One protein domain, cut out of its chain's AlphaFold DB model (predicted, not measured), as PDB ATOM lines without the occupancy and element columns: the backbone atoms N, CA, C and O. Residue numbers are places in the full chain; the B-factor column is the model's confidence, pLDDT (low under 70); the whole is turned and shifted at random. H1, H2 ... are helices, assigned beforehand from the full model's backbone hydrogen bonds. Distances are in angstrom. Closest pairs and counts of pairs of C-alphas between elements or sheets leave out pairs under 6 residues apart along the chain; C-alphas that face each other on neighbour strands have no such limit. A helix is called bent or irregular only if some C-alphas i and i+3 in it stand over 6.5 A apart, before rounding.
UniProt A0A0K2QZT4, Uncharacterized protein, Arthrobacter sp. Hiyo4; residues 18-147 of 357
ATOM      1  N   PHE A  18      25.330  -9.212  30.251       44.38
ATOM      2  CA  PHE A  18      25.920  -8.755  31.508       44.38
ATOM      3  C   PHE A  18      25.292  -9.401  32.752       44.38
ATOM      4  O   PHE A  18      25.911  -9.334  33.811       44.38
ATOM      5  N   SER A  19      24.128 -10.062  32.640       46.88
ATOM      6  CA  SER A  19      23.437 -10.660  33.793       46.88
ATOM      7  C   SER A  19      24.319 -11.685  34.510       46.88
ATOM      8  O   SER A  19      24.482 -11.621  35.717       46.88
ATOM      9  N   LEU A  20      25.016 -12.548  33.775       47.72
ATOM     10  CA  LEU A  20      25.880 -13.578  34.365       47.72
ATOM     11  C   LEU A  20      27.162 -13.028  35.022       47.72
ATOM     12  O   LEU A  20      27.740 -13.697  35.868       47.72
ATOM     13  N   SER A  21      27.628 -11.828  34.645       46.53
ATOM     14  CA  SER A  21      28.846 -11.226  35.227       46.53
ATOM     15  C   SER A  21      28.577 -10.420  36.503       46.53
ATOM     16  O   SER A  21      29.496 -10.243  37.299       46.53
ATOM     17  N   PHE A  22      27.336  -9.961  36.693       50.00
ATOM     18  CA  PHE A  22      26.877  -9.184  37.851       50.00
ATOM     19  C   PHE A  22      25.773  -9.908  38.647       50.00
ATOM     20  O   PHE A  22      24.970  -9.268  39.312       50.00
ATOM     21  N   GLY A  23      25.674 -11.238  38.540       43.38
ATOM     22  CA  GLY A  23      24.714 -12.032  39.323       43.38
ATOM     23  C   GLY A  23      23.229 -11.821  38.984       43.38
ATOM     24  O   GLY A  23      22.367 -12.279  39.720       43.38
ATOM     25  N   GLY A  24      22.909 -11.160  37.870       50.53
ATOM     26  CA  GLY A  24      21.540 -10.861  37.444       50.53
ATOM     27  C   GLY A  24      20.963  -9.581  38.045       50.53
ATOM     28  O   GLY A  24      19.793  -9.292  37.803       50.53
ATOM     29  N   ASP A  25      21.764  -8.808  38.779       54.44
ATOM     30  CA  ASP A  25      21.280  -7.651  39.522       54.44
ATOM     31  C   ASP A  25      20.995  -6.437  38.599       54.44
ATOM     32  O   ASP A  25      21.900  -5.953  37.898       54.44
ATOM     33  N   PRO A  26      19.749  -5.917  38.545       60.50
ATOM     34  CA  PRO A  26      19.382  -4.766  37.717       60.50
ATOM     35  C   PRO A  26      20.081  -3.455  38.116       60.50
ATOM     36  O   PRO A  26      20.090  -2.511  37.317       60.50
ATOM     37  N   TYR A  27      20.708  -3.378  39.295       61.69
ATOM     38  CA  TYR A  27      21.403  -2.177  39.776       61.69
ATOM     39  C   TYR A  27      22.501  -1.656  38.834       61.69
ATOM     40  O   TYR A  27      22.681  -0.442  38.703       61.69
ATOM     41  N   TYR A  28      23.179  -2.534  38.087       60.03
ATOM     42  CA  TYR A  28      24.172  -2.123  37.083       60.03
ATOM     43  C   TYR A  28      23.565  -1.252  35.968       60.03
ATOM     44  O   TYR A  28      24.177  -0.276  35.523       60.03
ATOM     45  N   LEU A  29      22.345  -1.576  35.527       64.00
ATOM     46  CA  LEU A  29      21.651  -0.808  34.492       64.00
ATOM     47  C   LEU A  29      21.245   0.563  35.025       64.00
ATOM     48  O   LEU A  29      21.476   1.565  34.348       64.00
ATOM     49  N   PHE A  30      20.708   0.625  36.245       69.56
ATOM     50  CA  PHE A  30      20.357   1.893  36.885       69.56
ATOM     51  C   PHE A  30      21.570   2.809  37.040       69.56
ATOM     52  O   PHE A  30      21.475   3.993  36.719       69.56
ATOM     53  N   SER A  31      22.722   2.253  37.426       70.69
ATOM     54  CA  SER A  31      23.984   2.990  37.528       70.69
ATOM     55  C   SER A  31      24.403   3.606  36.185       70.69
ATOM     56  O   SER A  31      24.603   4.817  36.077       70.69
ATOM     57  N   GLY A  32      24.441   2.803  35.116       69.75
ATOM     58  CA  GLY A  32      24.803   3.286  33.780       69.75
ATOM     59  C   GLY A  32      23.812   4.305  33.205       69.75
ATOM     60  O   GLY A  32      24.216   5.362  32.720       69.75
ATOM     61  N   PHE A  33      22.506   4.028  33.277       76.12
ATOM     62  CA  PHE A  33      21.480   4.946  32.771       76.12
ATOM     63  C   PHE A  33      21.426   6.252  33.568       76.12
ATOM     64  O   PHE A  33      21.277   7.320  32.971       76.12
ATOM     65  N   GLY A  34      21.605   6.192  34.888       76.75
ATOM     66  CA  GLY A  34      21.657   7.382  35.732       76.75
ATOM     67  C   GLY A  34      22.837   8.290  35.395       76.75
ATOM     68  O   GLY A  34      22.653   9.503  35.279       76.75
ATOM     69  N   GLY A  35      24.019   7.719  35.133       78.38
ATOM     70  CA  GLY A  35      25.182   8.476  34.658       78.38
ATOM     71  C   GLY A  35      24.912   9.204  33.337       78.38
ATOM     72  O   GLY A  35      25.204  10.395  33.214       78.38
ATOM     73  N   ILE A  36      24.267   8.534  32.374       77.12
ATOM     74  CA  ILE A  36      23.897   9.133  31.079       77.12
ATOM     75  C   ILE A  36      22.916  10.295  31.261       77.12
ATOM     76  O   ILE A  36      23.137  11.376  30.708       77.12
ATOM     77  N   LEU A  37      21.839  10.085  32.024       83.69
ATOM     78  CA  LEU A  37      20.808  11.103  32.249       83.69
ATOM     79  C   LEU A  37      21.386  12.338  32.944       83.69
ATOM     80  O   LEU A  37      21.123  13.461  32.510       83.69
ATOM     81  N   LEU A  38      22.223  12.138  33.966       83.88
ATOM     82  CA  LEU A  38      22.903  13.228  34.663       83.88
ATOM     83  C   LEU A  38      23.861  13.971  33.736       83.88
ATOM     84  O   LEU A  38      23.755  15.188  33.606       83.88
ATOM     85  N   GLY A  39      24.753  13.266  33.036       82.12
ATOM     86  CA  GLY A  39      25.709  13.897  32.124       82.12
ATOM     87  C   GLY A  39      25.021  14.732  31.038       82.12
ATOM     88  O   GLY A  39      25.434  15.861  30.759       82.12
ATOM     89  N   LEU A  40      23.922  14.224  30.473       83.69
ATOM     90  CA  LEU A  40      23.155  14.922  29.442       83.69
ATOM     91  C   LEU A  40      22.355  16.107  30.009       83.69
ATOM     92  O   LEU A  40      22.297  17.160  29.373       83.69
ATOM     93  N   GLY A  41      21.813  15.980  31.224       85.00
ATOM     94  CA  GLY A  41      21.157  17.074  31.945       85.00
ATOM     95  C   GLY A  41      22.110  18.232  32.254       85.00
ATOM     96  O   GLY A  41      21.780  19.391  32.004       85.00
ATOM     97  N   ILE A  42      23.333  17.933  32.699       86.75
ATOM     98  CA  ILE A  42      24.372  18.946  32.947       86.75
ATOM     99  C   ILE A  42      24.810  19.606  31.637       86.75
ATOM    100  O   ILE A  42      24.967  20.826  31.579       86.75
ATOM    101  N   ALA A  43      24.964  18.830  30.559       82.56
ATOM    102  CA  ALA A  43      25.258  19.383  29.241       82.56
ATOM    103  C   ALA A  43      24.147  20.331  28.753       82.56
ATOM    104  O   ALA A  43      24.449  21.381  28.182       82.56
ATOM    105  N   ALA A  44      22.880  19.999  29.022       83.06
ATOM    106  CA  ALA A  44      21.733  20.847  28.708       83.06
ATOM    107  C   ALA A  44      21.721  22.136  29.522       83.06
ATOM    108  O   ALA A  44      21.589  23.218  28.950       83.06
ATOM    109  N   ALA A  45      21.948  22.040  30.832       85.06
ATOM    110  CA  ALA A  45      22.086  23.205  31.697       85.06
ATOM    111  C   ALA A  45      23.232  24.112  31.227       85.06
ATOM    112  O   ALA A  45      23.053  25.322  31.114       85.06
ATOM    113  N   ASN A  46      24.380  23.537  30.855       88.19
ATOM    114  CA  ASN A  46      25.504  24.288  30.302       88.19
ATOM    115  C   ASN A  46      25.135  25.029  29.009       88.19
ATOM    116  O   ASN A  46      25.497  26.190  28.828       88.19
ATOM    117  N   ALA A  47      24.405  24.374  28.107       82.31
ATOM    118  CA  ALA A  47      24.007  24.970  26.840       82.31
ATOM    119  C   ALA A  47      22.955  26.077  26.998       82.31
ATOM    120  O   ALA A  47      23.039  27.094  26.310       82.31
ATOM    121  N   HIS A  48      21.990  25.899  27.904       84.31
ATOM    122  CA  HIS A  48      20.927  26.874  28.153       84.31
ATOM    123  C   HIS A  48      21.399  28.064  28.993       84.31
ATOM    124  O   HIS A  48      21.092  29.205  28.657       84.31
ATOM    125  N   LEU A  49      22.171  27.809  30.050       85.62
ATOM    126  CA  LEU A  49      22.614  28.825  31.008       85.62
ATOM    127  C   LEU A  49      24.004  29.397  30.679       85.62
ATOM    128  O   LEU A  49      24.483  30.272  31.393       85.62
ATOM    129  N   ARG A  50      24.653  28.920  29.602       81.38
ATOM    130  CA  ARG A  50      26.010  29.318  29.168       81.38
ATOM    131  C   ARG A  50      27.030  29.264  30.307       81.38
ATOM    132  O   ARG A  50      27.821  30.187  30.493       81.38
ATOM    133  N   LEU A  51      26.994  28.177  31.069       82.75
ATOM    134  CA  LEU A  51      27.840  28.010  32.244       82.75
ATOM    135  C   LEU A  51      29.329  28.039  31.845       82.75
ATOM    136  O   LEU A  51      29.744  27.500  30.816       82.75
ATOM    137  N   GLY A  52      30.153  28.705  32.657       81.81
ATOM    138  CA  GLY A  52      31.609  28.674  32.496       81.81
ATOM    139  C   GLY A  52      32.174  27.287  32.814       81.81
ATOM    140  O   GLY A  52      31.541  26.511  33.530       81.81
ATOM    141  N   LEU A  53      33.391  26.992  32.333       84.12
ATOM    142  CA  LEU A  53      34.046  25.692  32.550       84.12
ATOM    143  C   LEU A  53      34.057  25.304  34.037       84.12
ATOM    144  O   LEU A  53      33.671  24.189  34.372       84.12
ATOM    145  N   LEU A  54      34.395  26.252  34.915       83.88
ATOM    146  CA  LEU A  54      34.428  26.055  36.368       83.88
ATOM    147  C   LEU A  54      33.074  25.638  36.952       83.88
ATOM    148  O   LEU A  54      33.009  24.758  37.803       83.88
ATOM    149  N   ILE A  55      31.982  26.244  36.485       85.38
ATOM    150  CA  ILE A  55      30.643  25.923  36.986       85.38
ATOM    151  C   ILE A  55      30.230  24.545  36.473       85.38
ATOM    152  O   ILE A  55      29.697  23.743  37.229       85.38
ATOM    153  N   THR A  56      30.526  24.224  35.209       83.06
ATOM    154  CA  THR A  56      30.211  22.902  34.651       83.06
ATOM    155  C   THR A  56      30.979  21.772  35.319       83.06
ATOM    156  O   THR A  56      30.398  20.720  35.572       83.06
ATOM    157  N   THR A  57      32.258  21.980  35.637       80.94
ATOM    158  CA  THR A  57      33.064  20.985  36.345       80.94
ATOM    159  C   THR A  57      32.610  20.844  37.788       80.94
ATOM    160  O   THR A  57      32.487  19.719  38.256       80.94
ATOM    161  N   ALA A  58      32.273  21.944  38.471       83.06
ATOM    162  CA  ALA A  58      31.701  21.895  39.814       83.06
ATOM    163  C   ALA A  58      30.362  21.143  39.843       83.06
ATOM    164  O   ALA A  58      30.127  20.338  40.739       83.06
ATOM    165  N   LEU A  59      29.506  21.344  38.837       85.44
ATOM    166  CA  LEU A  59      28.207  20.676  38.739       85.44
ATOM    167  C   LEU A  59      28.361  19.186  38.400       85.44
ATOM    168  O   LEU A  59      27.669  18.357  38.982       85.44
ATOM    169  N   ALA A  60      29.311  18.831  37.529       84.75
ATOM    170  CA  ALA A  60      29.669  17.440  37.252       84.75
ATOM    171  C   ALA A  60      30.256  16.734  38.483       84.75
ATOM    172  O   ALA A  60      29.871  15.605  38.777       84.75
ATOM    173  N   LEU A  61      31.137  17.409  39.228       84.00
ATOM    174  CA  LEU A  61      31.712  16.898  40.471       84.00
ATOM    175  C   LEU A  61      30.632  16.722  41.547       84.00
ATOM    176  O   LEU A  61      30.550  15.669  42.170       84.00
ATOM    177  N   GLY A  62      29.773  17.727  41.738       83.12
ATOM    178  CA  GLY A  62      28.663  17.670  42.685       83.12
ATOM    179  C   GLY A  62      27.681  16.553  42.341       83.12
ATOM    180  O   GLY A  62      27.319  15.767  43.212       83.12
ATOM    181  N   ALA A  63      27.319  16.411  41.063       83.94
ATOM    182  CA  ALA A  63      26.475  15.314  40.607       83.94
ATOM    183  C   ALA A  63      27.146  13.949  40.815       83.94
ATOM    184  O   ALA A  63      26.488  13.011  41.255       83.94
ATOM    185  N   TYR A  64      28.452  13.835  40.564       81.12
ATOM    186  CA  TYR A  64      29.194  12.607  40.834       81.12
ATOM    187  C   TYR A  64      29.164  12.234  42.321       81.12
ATOM    188  O   TYR A  64      28.884  11.087  42.643       81.12
ATOM    189  N   LEU A  65      29.388  13.187  43.228       81.00
ATOM    190  CA  LEU A  65      29.413  12.921  44.670       81.00
ATOM    191  C   LEU A  65      28.020  12.612  45.242       81.00
ATOM    192  O   LEU A  65      27.872  11.702  46.054       81.00
ATOM    193  N   VAL A  66      26.991  13.344  44.810       80.00
ATOM    194  CA  VAL A  66      25.621  13.174  45.322       80.00
ATOM    195  C   VAL A  66      24.947  11.944  44.725       80.00
ATOM    196  O   VAL A  66      24.334  11.169  45.445       80.00
ATOM    197  N   PHE A  67      25.056  11.734  43.415       78.62
ATOM    198  CA  PHE A  67      24.379  10.614  42.764       78.62
ATOM    199  C   PHE A  67      25.243   9.359  42.706       78.62
ATOM    200  O   PHE A  67      24.700   8.264  42.691       78.62
ATOM    201  N   GLY A  68      26.572   9.473  42.727       69.00
ATOM    202  CA  GLY A  68      27.446   8.301  42.789       69.00
ATOM    203  C   GLY A  68      27.361   7.571  44.132       69.00
ATOM    204  O   GLY A  68      27.564   6.365  44.173       69.00
ATOM    205  N   THR A  69      26.987   8.245  45.221       71.00
ATOM    206  CA  THR A  69      26.704   7.562  46.495       71.00
ATOM    207  C   THR A  69      25.445   6.701  46.393       71.00
ATOM    208  O   THR A  69      25.489   5.530  46.743       71.00
ATOM    209  N   LEU A  70      24.374   7.217  45.785       67.00
ATOM    210  CA  LEU A  70      23.137   6.464  45.550       67.00
ATOM    211  C   LEU A  70      23.282   5.361  44.476       67.00
ATOM    212  O   LEU A  70      22.696   4.291  44.608       67.00
ATOM    213  N   LEU A  71      24.031   5.613  43.396       60.94
ATOM    214  CA  LEU A  71      24.075   4.738  42.212       60.94
ATOM    215  C   LEU A  71      25.321   3.850  42.111       60.94
ATOM    216  O   LEU A  71      25.318   2.906  41.318       60.94
ATOM    217  N   ALA A  72      26.401   4.161  42.829       59.81
ATOM    218  CA  ALA A  72      27.666   3.432  42.718       59.81
ATOM    219  C   ALA A  72      28.161   2.831  44.040       59.81
ATOM    220  O   ALA A  72      28.947   1.886  43.991       59.81
ATOM    221  N   VAL A  73      27.715   3.340  45.195       59.59
ATOM    222  CA  VAL A  73      28.069   2.792  46.518       59.59
ATOM    223  C   VAL A  73      26.847   2.808  47.456       59.59
ATOM    224  O   VAL A  73      26.867   3.513  48.471       59.59
ATOM    225  N   PRO A  74      25.776   2.052  47.138       59.50
ATOM    226  CA  PRO A  74      24.563   2.040  47.959       59.50
ATOM    227  C   PRO A  74      24.839   1.558  49.394       59.50
ATOM    228  O   PRO A  74      24.235   2.070  50.334       59.50
ATOM    229  N   ASP A  75      25.817   0.665  49.575       58.09
ATOM    230  CA  ASP A  75      26.158   0.045  50.865       58.09
ATOM    231  C   ASP A  75      26.751   1.024  51.892       58.09
ATOM    232  O   ASP A  75      26.679   0.787  53.095       58.09
ATOM    233  N   ALA A  76      27.344   2.134  51.435       57.25
ATOM    234  CA  ALA A  76      27.982   3.131  52.301       57.25
ATOM    235  C   ALA A  76      27.122   4.390  52.514       57.25
ATOM    236  O   ALA A  76      27.549   5.319  53.209       57.25
ATOM    237  N   ALA A  77      25.938   4.468  51.899       58.56
ATOM    238  CA  ALA A  77      25.047   5.618  52.007       58.56
ATOM    239  C   ALA A  77      24.224   5.564  53.305       58.56
ATOM    240  O   ALA A  77      23.643   4.537  53.657       58.56
ATOM    241  N   ILE A  78      24.114   6.692  54.013       56.91
ATOM    242  CA  ILE A  78      23.257   6.771  55.205       56.91
ATOM    243  C   ILE A  78      21.805   6.731  54.715       56.91
ATOM    244  O   ILE A  78      21.388   7.579  53.923       56.91
ATOM    245  N   ALA A  79      21.048   5.718  55.150       56.97
ATOM    246  CA  ALA A  79      19.684   5.444  54.683       56.97
ATOM    247  C   ALA A  79      19.557   5.266  53.151       56.97
ATOM    248  O   ALA A  79      18.504   5.540  52.578       56.97
ATOM    249  N   GLY A  80      20.632   4.846  52.473       57.00
ATOM    250  CA  GLY A  80      20.635   4.566  51.034       57.00
ATOM    251  C   GLY A  80      20.678   5.794  50.116       57.00
ATOM    252  O   GLY A  80      20.971   5.628  48.939       57.00
ATOM    253  N   PHE A  81      20.442   7.017  50.614       60.56
ATOM    254  CA  PHE A  81      20.392   8.228  49.773       60.56
ATOM    255  C   PHE A  81      21.299   9.379  50.228       60.56
ATOM    256  O   PHE A  81      21.637  10.234  49.408       60.56
ATOM    257  N   VAL A  82      21.679   9.443  51.511       69.00
ATOM    258  CA  VAL A  82      22.487  10.556  52.029       69.00
ATOM    259  C   VAL A  82      23.976  10.220  51.914       69.00
ATOM    260  O   VAL A  82      24.401   9.170  52.411       69.00
ATOM    261  N   PRO A  83      24.797  11.115  51.330       70.31
ATOM    262  CA  PRO A  83      26.241  10.926  51.267       70.31
ATOM    263  C   PRO A  83      26.861  10.858  52.674       70.31
ATOM    264  O   PRO A  83      26.758  11.805  53.453       70.31
ATOM    265  N   SER A  84      27.537   9.753  52.996       76.75
ATOM    266  CA  SER A  84      28.388   9.624  54.188       76.75
ATOM    267  C   SER A  84      29.836  10.023  53.875       76.75
ATOM    268  O   SER A  84      30.285   9.890  52.734       76.75
ATOM    269  N   LEU A  85      30.614  10.440  54.879       74.75
ATOM    270  CA  LEU A  85      32.060  10.692  54.721       74.75
ATOM    271  C   LEU A  85      32.806   9.491  54.116       74.75
ATOM    272  O   LEU A  85      33.711   9.672  53.300       74.75
ATOM    273  N   ASP A  86      32.396   8.276  54.479       69.94
ATOM    274  CA  ASP A  86      33.006   7.040  53.994       69.94
ATOM    275  C   ASP A  86      32.660   6.766  52.522       69.94
ATOM    276  O   ASP A  86      33.518   6.413  51.712       69.94
ATOM    277  N   SER A  87      31.420   7.061  52.126       67.38
ATOM    278  CA  SER A  87      30.988   6.982  50.731       67.38
ATOM    279  C   SER A  87      31.706   8.011  49.845       67.38
ATOM    280  O   SER A  87      32.204   7.647  48.781       67.38
ATOM    281  N   LEU A  88      31.888   9.262  50.297       73.31
ATOM    282  CA  LEU A  88      32.661  10.267  49.554       73.31
ATOM    283  C   LEU A  88      34.125   9.849  49.395       73.31
ATOM    284  O   LEU A  88      34.685   9.967  48.305       73.31
ATOM    285  N   ARG A  89      34.746   9.347  50.469       76.56
ATOM    286  CA  ARG A  89      36.120   8.833  50.424       76.56
ATOM    287  C   ARG A  89      36.235   7.695  49.413       76.56
ATOM    288  O   ARG A  89      37.159   7.695  48.602       76.56
ATOM    289  N   THR A  90      35.278   6.773  49.425       71.06
ATOM    290  CA  THR A  90      35.216   5.642  48.496       71.06
ATOM    291  C   THR A  90      35.028   6.107  47.053       71.06
ATOM    292  O   THR A  90      35.721   5.615  46.171       71.06
ATOM    293  N   LEU A  91      34.182   7.109  46.796       71.69
ATOM    294  CA  LEU A  91      34.016   7.702  45.466       71.69
ATOM    295  C   LEU A  91      35.296   8.374  44.966       71.69
ATOM    296  O   LEU A  91      35.647   8.213  43.800       71.69
ATOM    297  N   LEU A  92      35.987   9.133  45.818       78.00
ATOM    298  CA  LEU A  92      37.219   9.836  45.453       78.00
ATOM    299  C   LEU A  92      38.363   8.858  45.168       78.00
ATOM    300  O   LEU A  92      39.045   8.981  44.152       78.00
ATOM    301  N   LEU A  93      38.545   7.862  46.034       75.12
ATOM    302  CA  LEU A  93      39.552   6.817  45.850       75.12
ATOM    303  C   LEU A  93      39.182   5.888  44.682       75.12
ATOM    304  O   LEU A  93      40.052   5.483  43.910       75.12
ATOM    305  N   GLY A  94      37.892   5.613  44.494       69.38
ATOM    306  CA  GLY A  94      37.351   4.775  43.429       69.38
ATOM    307  C   GLY A  94      37.656   5.294  42.025       69.38
ATOM    308  O   GLY A  94      37.837   4.487  41.118       69.38
ATOM    309  N   VAL A  95      37.851   6.607  41.841       73.81
ATOM    310  CA  VAL A  95      38.281   7.174  40.545       73.81
ATOM    311  C   VAL A  95      39.589   6.552  40.048       73.81
ATOM    312  O   VAL A  95      39.773   6.434  38.842       73.81
ATOM    313  N   VAL A  96      40.482   6.138  40.949       72.19
ATOM    314  CA  VAL A  96      41.780   5.533  40.604       72.19
ATOM    315  C   VAL A  96      41.779   4.036  40.910       72.19
ATOM    316  O   VAL A  96      42.159   3.219  40.070       72.19
ATOM    317  N   PHE A  97      41.329   3.658  42.107       68.44
ATOM    318  CA  PHE A  97      41.437   2.288  42.593       68.44
ATOM    319  C   PHE A  97      40.397   1.343  41.989       68.44
ATOM    320  O   PHE A  97      40.730   0.176  41.795       68.44
ATOM    321  N   ALA A  98      39.205   1.818  41.599       67.50
ATOM    322  CA  ALA A  98      38.182   0.938  41.023       67.50
ATOM    323  C   ALA A  98      38.623   0.358  39.671       67.50
ATOM    324  O   ALA A  98      38.392  -0.815  39.395       67.50
ATOM    325  N   TRP A  99      39.342   1.136  38.854       69.62
ATOM    326  CA  TRP A  99      39.911   0.655  37.588       69.62
ATOM    327  C   TRP A  99      40.986  -0.405  37.804       69.62
ATOM    328  O   TRP A  99      41.038  -1.394  37.076       69.62
ATOM    329  N   LYS A 100      41.837  -0.209  38.818       63.78
ATOM    330  CA  LYS A 100      42.867  -1.179  39.197       63.78
ATOM    331  C   LYS A 100      42.229  -2.466  39.714       63.78
ATOM    332  O   LYS A 100      42.632  -3.543  39.299       63.78
ATOM    333  N   ASP A 101      41.242  -2.354  40.595       62.31
ATOM    334  CA  ASP A 101      40.586  -3.508  41.205       62.31
ATOM    335  C   ASP A 101      39.734  -4.284  40.190       62.31
ATOM    336  O   ASP A 101      39.725  -5.511  40.221       62.31
ATOM    337  N   MET A 102      39.147  -3.607  39.197       62.91
ATOM    338  CA  MET A 102      38.497  -4.258  38.052       62.91
ATOM    339  C   MET A 102      39.472  -5.096  37.204       62.91
ATOM    340  O   MET A 102      39.055  -6.054  36.553       62.91
ATOM    341  N   LEU A 103      40.766  -4.756  37.198       58.75
ATOM    342  CA  LEU A 103      41.802  -5.504  36.478       58.75
ATOM    343  C   LEU A 103      42.429  -6.635  37.309       58.75
ATOM    344  O   LEU A 103      43.067  -7.507  36.721       58.75
ATOM    345  N   THR A 104      42.269  -6.637  38.638       57.19
ATOM    346  CA  THR A 104      42.946  -7.589  39.540       57.19
ATOM    347  C   THR A 104      42.015  -8.540  40.290       57.19
ATOM    348  O   THR A 104      42.483  -9.575  40.761       57.19
ATOM    349  N   VAL A 105      40.721  -8.231  40.416       58.47
ATOM    350  CA  VAL A 105      39.742  -9.088  41.105       58.47
ATOM    351  C   VAL A 105      39.083 -10.056  40.113       58.47
ATOM    352  O   VAL A 105      38.661  -9.670  39.023       58.47
ATOM    353  N   GLY A 106      39.011 -11.336  40.489       49.16
ATOM    354  CA  GLY A 106      38.343 -12.380  39.707       49.16
ATOM    355  C   GLY A 106      36.817 -12.216  39.693       49.16
ATOM    356  O   GLY A 106      36.221 -11.728  40.645       49.16
ATOM    357  N   VAL A 107      36.178 -12.629  38.597       51.00
ATOM    358  CA  VAL A 107      34.708 -12.644  38.444       51.00
ATOM    359  C   VAL A 107      34.117 -13.709  39.380       51.00
ATOM    360  O   VAL A 107      34.688 -14.802  39.419       51.00
ATOM    361  N   PRO A 108      32.985 -13.480  40.076       44.31
ATOM    362  CA  PRO A 108      32.076 -12.330  40.029       44.31
ATOM    363  C   PRO A 108      32.545 -11.150  40.890       44.31
ATOM    364  O   PRO A 108      32.932 -11.301  42.046       44.31
ATOM    365  N   VAL A 109      32.490  -9.954  40.303       49.38
ATOM    366  CA  VAL A 109      32.937  -8.712  40.956       49.38
ATOM    367  C   VAL A 109      31.924  -8.159  41.963       49.38
ATOM    368  O   VAL A 109      32.310  -7.340  42.787       49.38
ATOM    369  N   GLY A 110      30.671  -8.628  41.932       51.41
ATOM    370  CA  GLY A 110      29.612  -8.145  42.821       51.41
ATOM    371  C   GLY A 110      29.200  -6.694  42.582       51.41
ATOM    372  O   GLY A 110      29.715  -6.013  41.689       51.41
ATOM    373  N   SER A 111      28.260  -6.227  43.402       50.50
ATOM    374  CA  SER A 111      27.965  -4.803  43.632       50.50
ATOM    375  C   SER A 111      28.911  -4.179  44.675       50.50
ATOM    376  O   SER A 111      29.089  -2.958  44.701       50.50
ATOM    377  N   ALA A 112      29.571  -5.017  45.479       47.34
ATOM    378  CA  ALA A 112      30.435  -4.613  46.578       47.34
ATOM    379  C   ALA A 112      31.756  -3.955  46.121       47.34
ATOM    380  O   ALA A 112      32.356  -4.296  45.100       47.34
ATOM    381  N   GLY A 113      32.250  -2.996  46.912       54.78
ATOM    382  CA  GLY A 113      33.585  -2.402  46.737       54.78
ATOM    383  C   GLY A 113      33.697  -1.291  45.684       54.78
ATOM    384  O   GLY A 113      34.808  -0.929  45.296       54.78
ATOM    385  N   GLY A 114      32.579  -0.728  45.216       58.97
ATOM    386  CA  GLY A 114      32.596   0.434  44.318       58.97
ATOM    387  C   GLY A 114      32.958   0.106  42.867       58.97
ATOM    388  O   GLY A 114      33.333   0.991  42.101       58.97
ATOM    389  N   VAL A 115      32.816  -1.150  42.438       64.31
ATOM    390  CA  VAL A 115      33.047  -1.557  41.038       64.31
ATOM    391  C   VAL A 115      32.073  -0.855  40.076       64.31
ATOM    392  O   VAL A 115      32.419  -0.559  38.931       64.31
ATOM    393  N   LEU A 116      30.885  -0.485  40.566       67.00
ATOM    394  CA  LEU A 116      29.869   0.306  39.856       67.00
ATOM    395  C   LEU A 116      30.303   1.761  39.581       67.00
ATOM    396  O   LEU A 116      29.724   2.426  38.721       67.00
ATOM    397  N   ILE A 117      31.367   2.253  40.227       70.31
ATOM    398  CA  ILE A 117      31.912   3.597  39.976       70.31
ATOM    399  C   ILE A 117      32.427   3.711  38.537       70.31
ATOM    400  O   ILE A 117      32.247   4.745  37.895       70.31
ATOM    401  N   VAL A 118      33.022   2.643  37.999       71.00
ATOM    402  CA  VAL A 118      33.585   2.619  36.642       71.00
ATOM    403  C   VAL A 118      32.513   2.857  35.562       71.00
ATOM    404  O   VAL A 118      32.675   3.792  34.766       71.00
ATOM    405  N   PRO A 119      31.404   2.088  35.492       72.88
ATOM    406  CA  PRO A 119      30.344   2.339  34.515       72.88
ATOM    407  C   PRO A 119      29.620   3.674  34.750       72.88
ATOM    408  O   PRO A 119      29.301   4.359  33.776       72.88
ATOM    409  N   PHE A 120      29.410   4.096  36.001       72.25
ATOM    410  CA  PHE A 120      28.769   5.381  36.302       72.25
ATOM    411  C   PHE A 120      29.615   6.578  35.846       72.25
ATOM    412  O   PHE A 120      29.151   7.421  35.081       72.25
ATOM    413  N   LEU A 121      30.885   6.638  36.258       78.06
ATOM    414  CA  LEU A 121      31.778   7.756  35.947       78.06
ATOM    415  C   LEU A 121      32.078   7.839  34.446       78.06
ATOM    416  O   LEU A 121      32.051   8.925  33.864       78.06
ATOM    417  N   SER A 122      32.316   6.698  33.793       77.38
ATOM    418  CA  SER A 122      32.579   6.663  32.351       77.38
ATOM    419  C   SER A 122      31.365   7.107  31.530       77.38
ATOM    420  O   SER A 122      31.515   7.922  30.613       77.38
ATOM    421  N   SER A 123      30.159   6.645  31.881       76.81
ATOM    422  CA  SER A 123      28.923   7.046  31.203       76.81
ATOM    423  C   SER A 123      28.582   8.521  31.433       76.81
ATOM    424  O   SER A 123      28.257   9.214  30.468       76.81
ATOM    425  N   LEU A 124      28.753   9.036  32.656       77.88
ATOM    426  CA  LEU A 124      28.530  10.444  32.995       77.88
ATOM    427  C   LEU A 124      29.462  11.379  32.223       77.88
ATOM    428  O   LEU A 124      28.996  12.324  31.583       77.88
ATOM    429  N   LEU A 125      30.769  11.101  32.227       82.56
ATOM    430  CA  LEU A 125      31.749  11.921  31.509       82.56
ATOM    431  C   LEU A 125      31.522  11.871  29.998       82.56
ATOM    432  O   LEU A 125      31.552  12.902  29.327       82.56
ATOM    433  N   THR A 126      31.242  10.686  29.461       79.12
ATOM    434  CA  THR A 126      31.004  10.508  28.026       79.12
ATOM    435  C   THR A 126      29.742  11.233  27.578       79.12
ATOM    436  O   THR A 126      29.777  11.949  26.577       79.12
ATOM    437  N   ALA A 127      28.645  11.106  28.331       78.38
ATOM    438  CA  ALA A 127      27.394  11.801  28.047       78.38
ATOM    439  C   ALA A 127      27.549  13.324  28.162       78.38
ATOM    440  O   ALA A 127      27.067  14.055  27.295       78.38
ATOM    441  N   LEU A 128      28.278  13.803  29.175       79.44
ATOM    442  CA  LEU A 128      28.575  15.223  29.358       79.44
ATOM    443  C   LEU A 128      29.361  15.788  28.170       79.44
ATOM    444  O   LEU A 128      28.947  16.777  27.563       79.44
ATOM    445  N   VAL A 129      30.475  15.150  27.799       82.38
ATOM    446  CA  VAL A 129      31.322  15.599  26.684       82.38
ATOM    447  C   VAL A 129      30.552  15.531  25.368       82.38
ATOM    448  O   VAL A 129      30.531  16.517  24.630       82.38
ATOM    449  N   ALA A 130      29.867  14.418  25.084       80.06
ATOM    450  CA  ALA A 130      29.055  14.267  23.878       80.06
ATOM    451  C   ALA A 130      27.948  15.332  23.797       80.06
ATOM    452  O   ALA A 130      27.734  15.919  22.732       80.06
ATOM    453  N   GLY A 131      27.277  15.627  24.914       79.12
ATOM    454  CA  GLY A 131      26.236  16.648  25.002       79.12
ATOM    455  C   GLY A 131      26.772  18.061  24.760       79.12
ATOM    456  O   GLY A 131      26.232  18.797  23.933       79.12
ATOM    457  N   ILE A 132      27.886  18.434  25.398       82.62
ATOM    458  CA  ILE A 132      28.527  19.744  25.191       82.62
ATOM    459  C   ILE A 132      28.957  19.903  23.731       82.62
ATOM    460  O   ILE A 132      28.710  20.939  23.109       82.62
ATOM    461  N   LEU A 133      29.571  18.866  23.166       80.94
ATOM    462  CA  LEU A 133      30.058  18.848  21.792       80.94
ATOM    463  C   LEU A 133      28.905  18.938  20.787       80.94
ATOM    464  O   LEU A 133      29.013  19.629  19.774       80.94
ATOM    465  N   THR A 134      27.770  18.319  21.116       80.88
ATOM    466  CA  THR A 134      26.520  18.434  20.363       80.88
ATOM    467  C   THR A 134      25.988  19.860  20.367       80.88
ATOM    468  O   THR A 134      25.434  20.294  19.367       80.88
ATOM    469  N   TRP A 135      26.145  20.636  21.435       78.81
ATOM    470  CA  TRP A 135      25.697  22.033  21.416       78.81
ATOM    471  C   TRP A 135      26.711  23.001  20.815       78.81
ATOM    472  O   TRP A 135      26.308  23.962  20.161       78.81
ATOM    473  N   ARG A 136      28.013  22.757  20.993       80.06
ATOM    474  CA  ARG A 136      29.062  23.676  20.530       80.06
ATOM    475  C   ARG A 136      29.443  23.492  19.066       80.06
ATOM    476  O   ARG A 136      29.787  24.475  18.414       80.06
ATOM    477  N   LEU A 137      29.384  22.270  18.537       77.44
ATOM    478  CA  LEU A 137      29.809  21.992  17.167       77.44
ATOM    479  C   LEU A 137      28.629  21.847  16.204       77.44
ATOM    480  O   LEU A 137      27.622  21.179  16.458       77.44
ATOM    481  N   LYS A 138      28.802  22.451  15.026       71.19
ATOM    482  CA  LYS A 138      27.887  22.310  13.883       71.19
ATOM    483  C   LYS A 138      28.166  21.054  13.053       71.19
ATOM    484  O   LYS A 138      27.426  20.756  12.125       71.19
ATOM    485  N   THR A 139      29.209  20.300  13.388       71.38
ATOM    486  CA  THR A 139      29.599  19.082  12.672       71.38
ATOM    487  C   THR A 139      28.951  17.854  13.325       71.38
ATOM    488  O   THR A 139      29.103  17.669  14.532       71.38
ATOM    489  N   PRO A 140      28.259  16.981  12.568       71.94
ATOM    490  CA  PRO A 140      27.496  15.863  13.135       71.94
ATOM    491  C   PRO A 140      28.359  14.719  13.694       71.94
ATOM    492  O   PRO A 140      27.850  13.907  14.458       71.94
ATOM    493  N   TYR A 141      29.640  14.642  13.322       72.88
ATOM    494  CA  TYR A 141      30.506  13.500  13.642       72.88
ATOM    495  C   TYR A 141      31.216  13.608  14.992       72.88
ATOM    496  O   TYR A 141      31.460  12.598  15.636       72.88
ATOM    497  N   TRP A 142      31.535  14.823  15.440       77.69
ATOM    498  CA  TRP A 142      32.322  15.033  16.656       77.69
ATOM    499  C   TRP A 142      31.672  14.442  17.926       77.69
ATOM    500  O   TRP A 142      32.378  13.767  18.668       77.69
ATOM    501  N   PRO A 143      30.350  14.582  18.164       77.31
ATOM    502  CA  PRO A 143      29.679  13.950  19.308       77.31
ATOM    503  C   PRO A 143      29.769  12.421  19.358       77.31
ATOM    504  O   PRO A 143      29.622  11.847  20.432       77.31
ATOM    505  N   LEU A 144      30.020  11.755  18.223       74.88
ATOM    506  CA  LEU A 144      30.162  10.297  18.168       74.88
ATOM    507  C   LEU A 144      31.523   9.824  18.683       74.88
ATOM    508  O   LEU A 144      31.639   8.680  19.109       74.88
ATOM    509  N   PHE A 145      32.540  10.688  18.676       77.00
ATOM    510  CA  PHE A 145      33.885  10.340  19.124       77.00
ATOM    511  C   PHE A 145      33.940   9.868  20.589       77.00
ATOM    512  O   PHE A 145      34.404   8.752  20.814       77.00
ATOM    513  N   PRO A 146      33.434  10.619  21.591       74.94
ATOM    514  CA  PRO A 146      33.443  10.151  22.981       74.94
ATOM    515  C   PRO A 146      32.644   8.850  23.167       74.94
ATOM    516  O   PRO A 146      33.065   7.979  23.922       74.94
ATOM    517  N   VAL A 147      31.542   8.670  22.429       75.62
ATOM    518  CA  VAL A 147      30.735   7.436  22.463       75.62
ATOM    519  C   VAL A 147      31.525   6.242  21.922       75.62
ATOM    520  O   VAL A 147      31.500   5.164  22.512       75.62
TER     521      VAL A 147
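This is residues 18 to 147 of the 357 residues of an uncharacterized protein of Arthrobacter sp. Hiyo4 (UniProt A0A0K2QZT4). Three long helices, H1, H2 and H4, lie side by side in a bundle, and H3 crosses one end of it, where H2 ends and H4 begins. After H4 the printed part folds back, and the short H5 packs on H4. The printed part has 130 residues with five named helices, H1 to H5 in that order, and no named strand; its class is all helix. It is compact, with a radius of gyration of the C-alphas of 15.4 A and spans of 44 by 30 by 24 A.

H1, residues 27 to 49, is the longest helix at 32.2 A and begins at C-alpha 27 (21.403, -2.177, 39.776). H2, residues 53 to 72, is 25.3 A long, with a kink of 34 degrees near residue 66. H4, residues 117 to 136, measures 28.1 A. H3, residues 85 to 104, measures 26.1 A and has a kink of 68 degrees near residue 96; it is neither bent nor irregular, but only just: C-alphas 95 and 98 are 6.3 A apart. H5, residues 144 to 147, is 5.2 A long and ends at C-alpha 147 (30.735, 7.436, 22.463).

H1, H2 and H4 form an up and down bundle, each running against the one before it. H1 touches H4, the hub, at a shallow tilt of 28 degrees, the same way; the closest C-alphas, of Gly 39 and Leu 128, are 4.2 A apart. H1 and H2 are a hairpin, at 20 degrees. H3 touches H4 about perpendicular at 84 degrees, closest at C-alphas Gly 94 and Ile 117, 6.5 A. H5 touches H4, closest at C-alphas Thr 126 and Pro 146, 5.6 A. H1 and H3 are apart. Every O i to N i+4 pair is within hydrogen-bond range in H1 and H4, 14 of 16 in H2 and 13 of 16 in H3; H5 is too short for one.

The C-alphas farthest apart, of Ala 79 and Thr 139, are 45.3 A apart. The printed part has no cut; the links H2 to H3 and H3 to H4 are long. Mean pLDDT of the printed part is 70.9, and 51 residues are under 70, among them 18 to 30, 70 to 82 and 97 to 116.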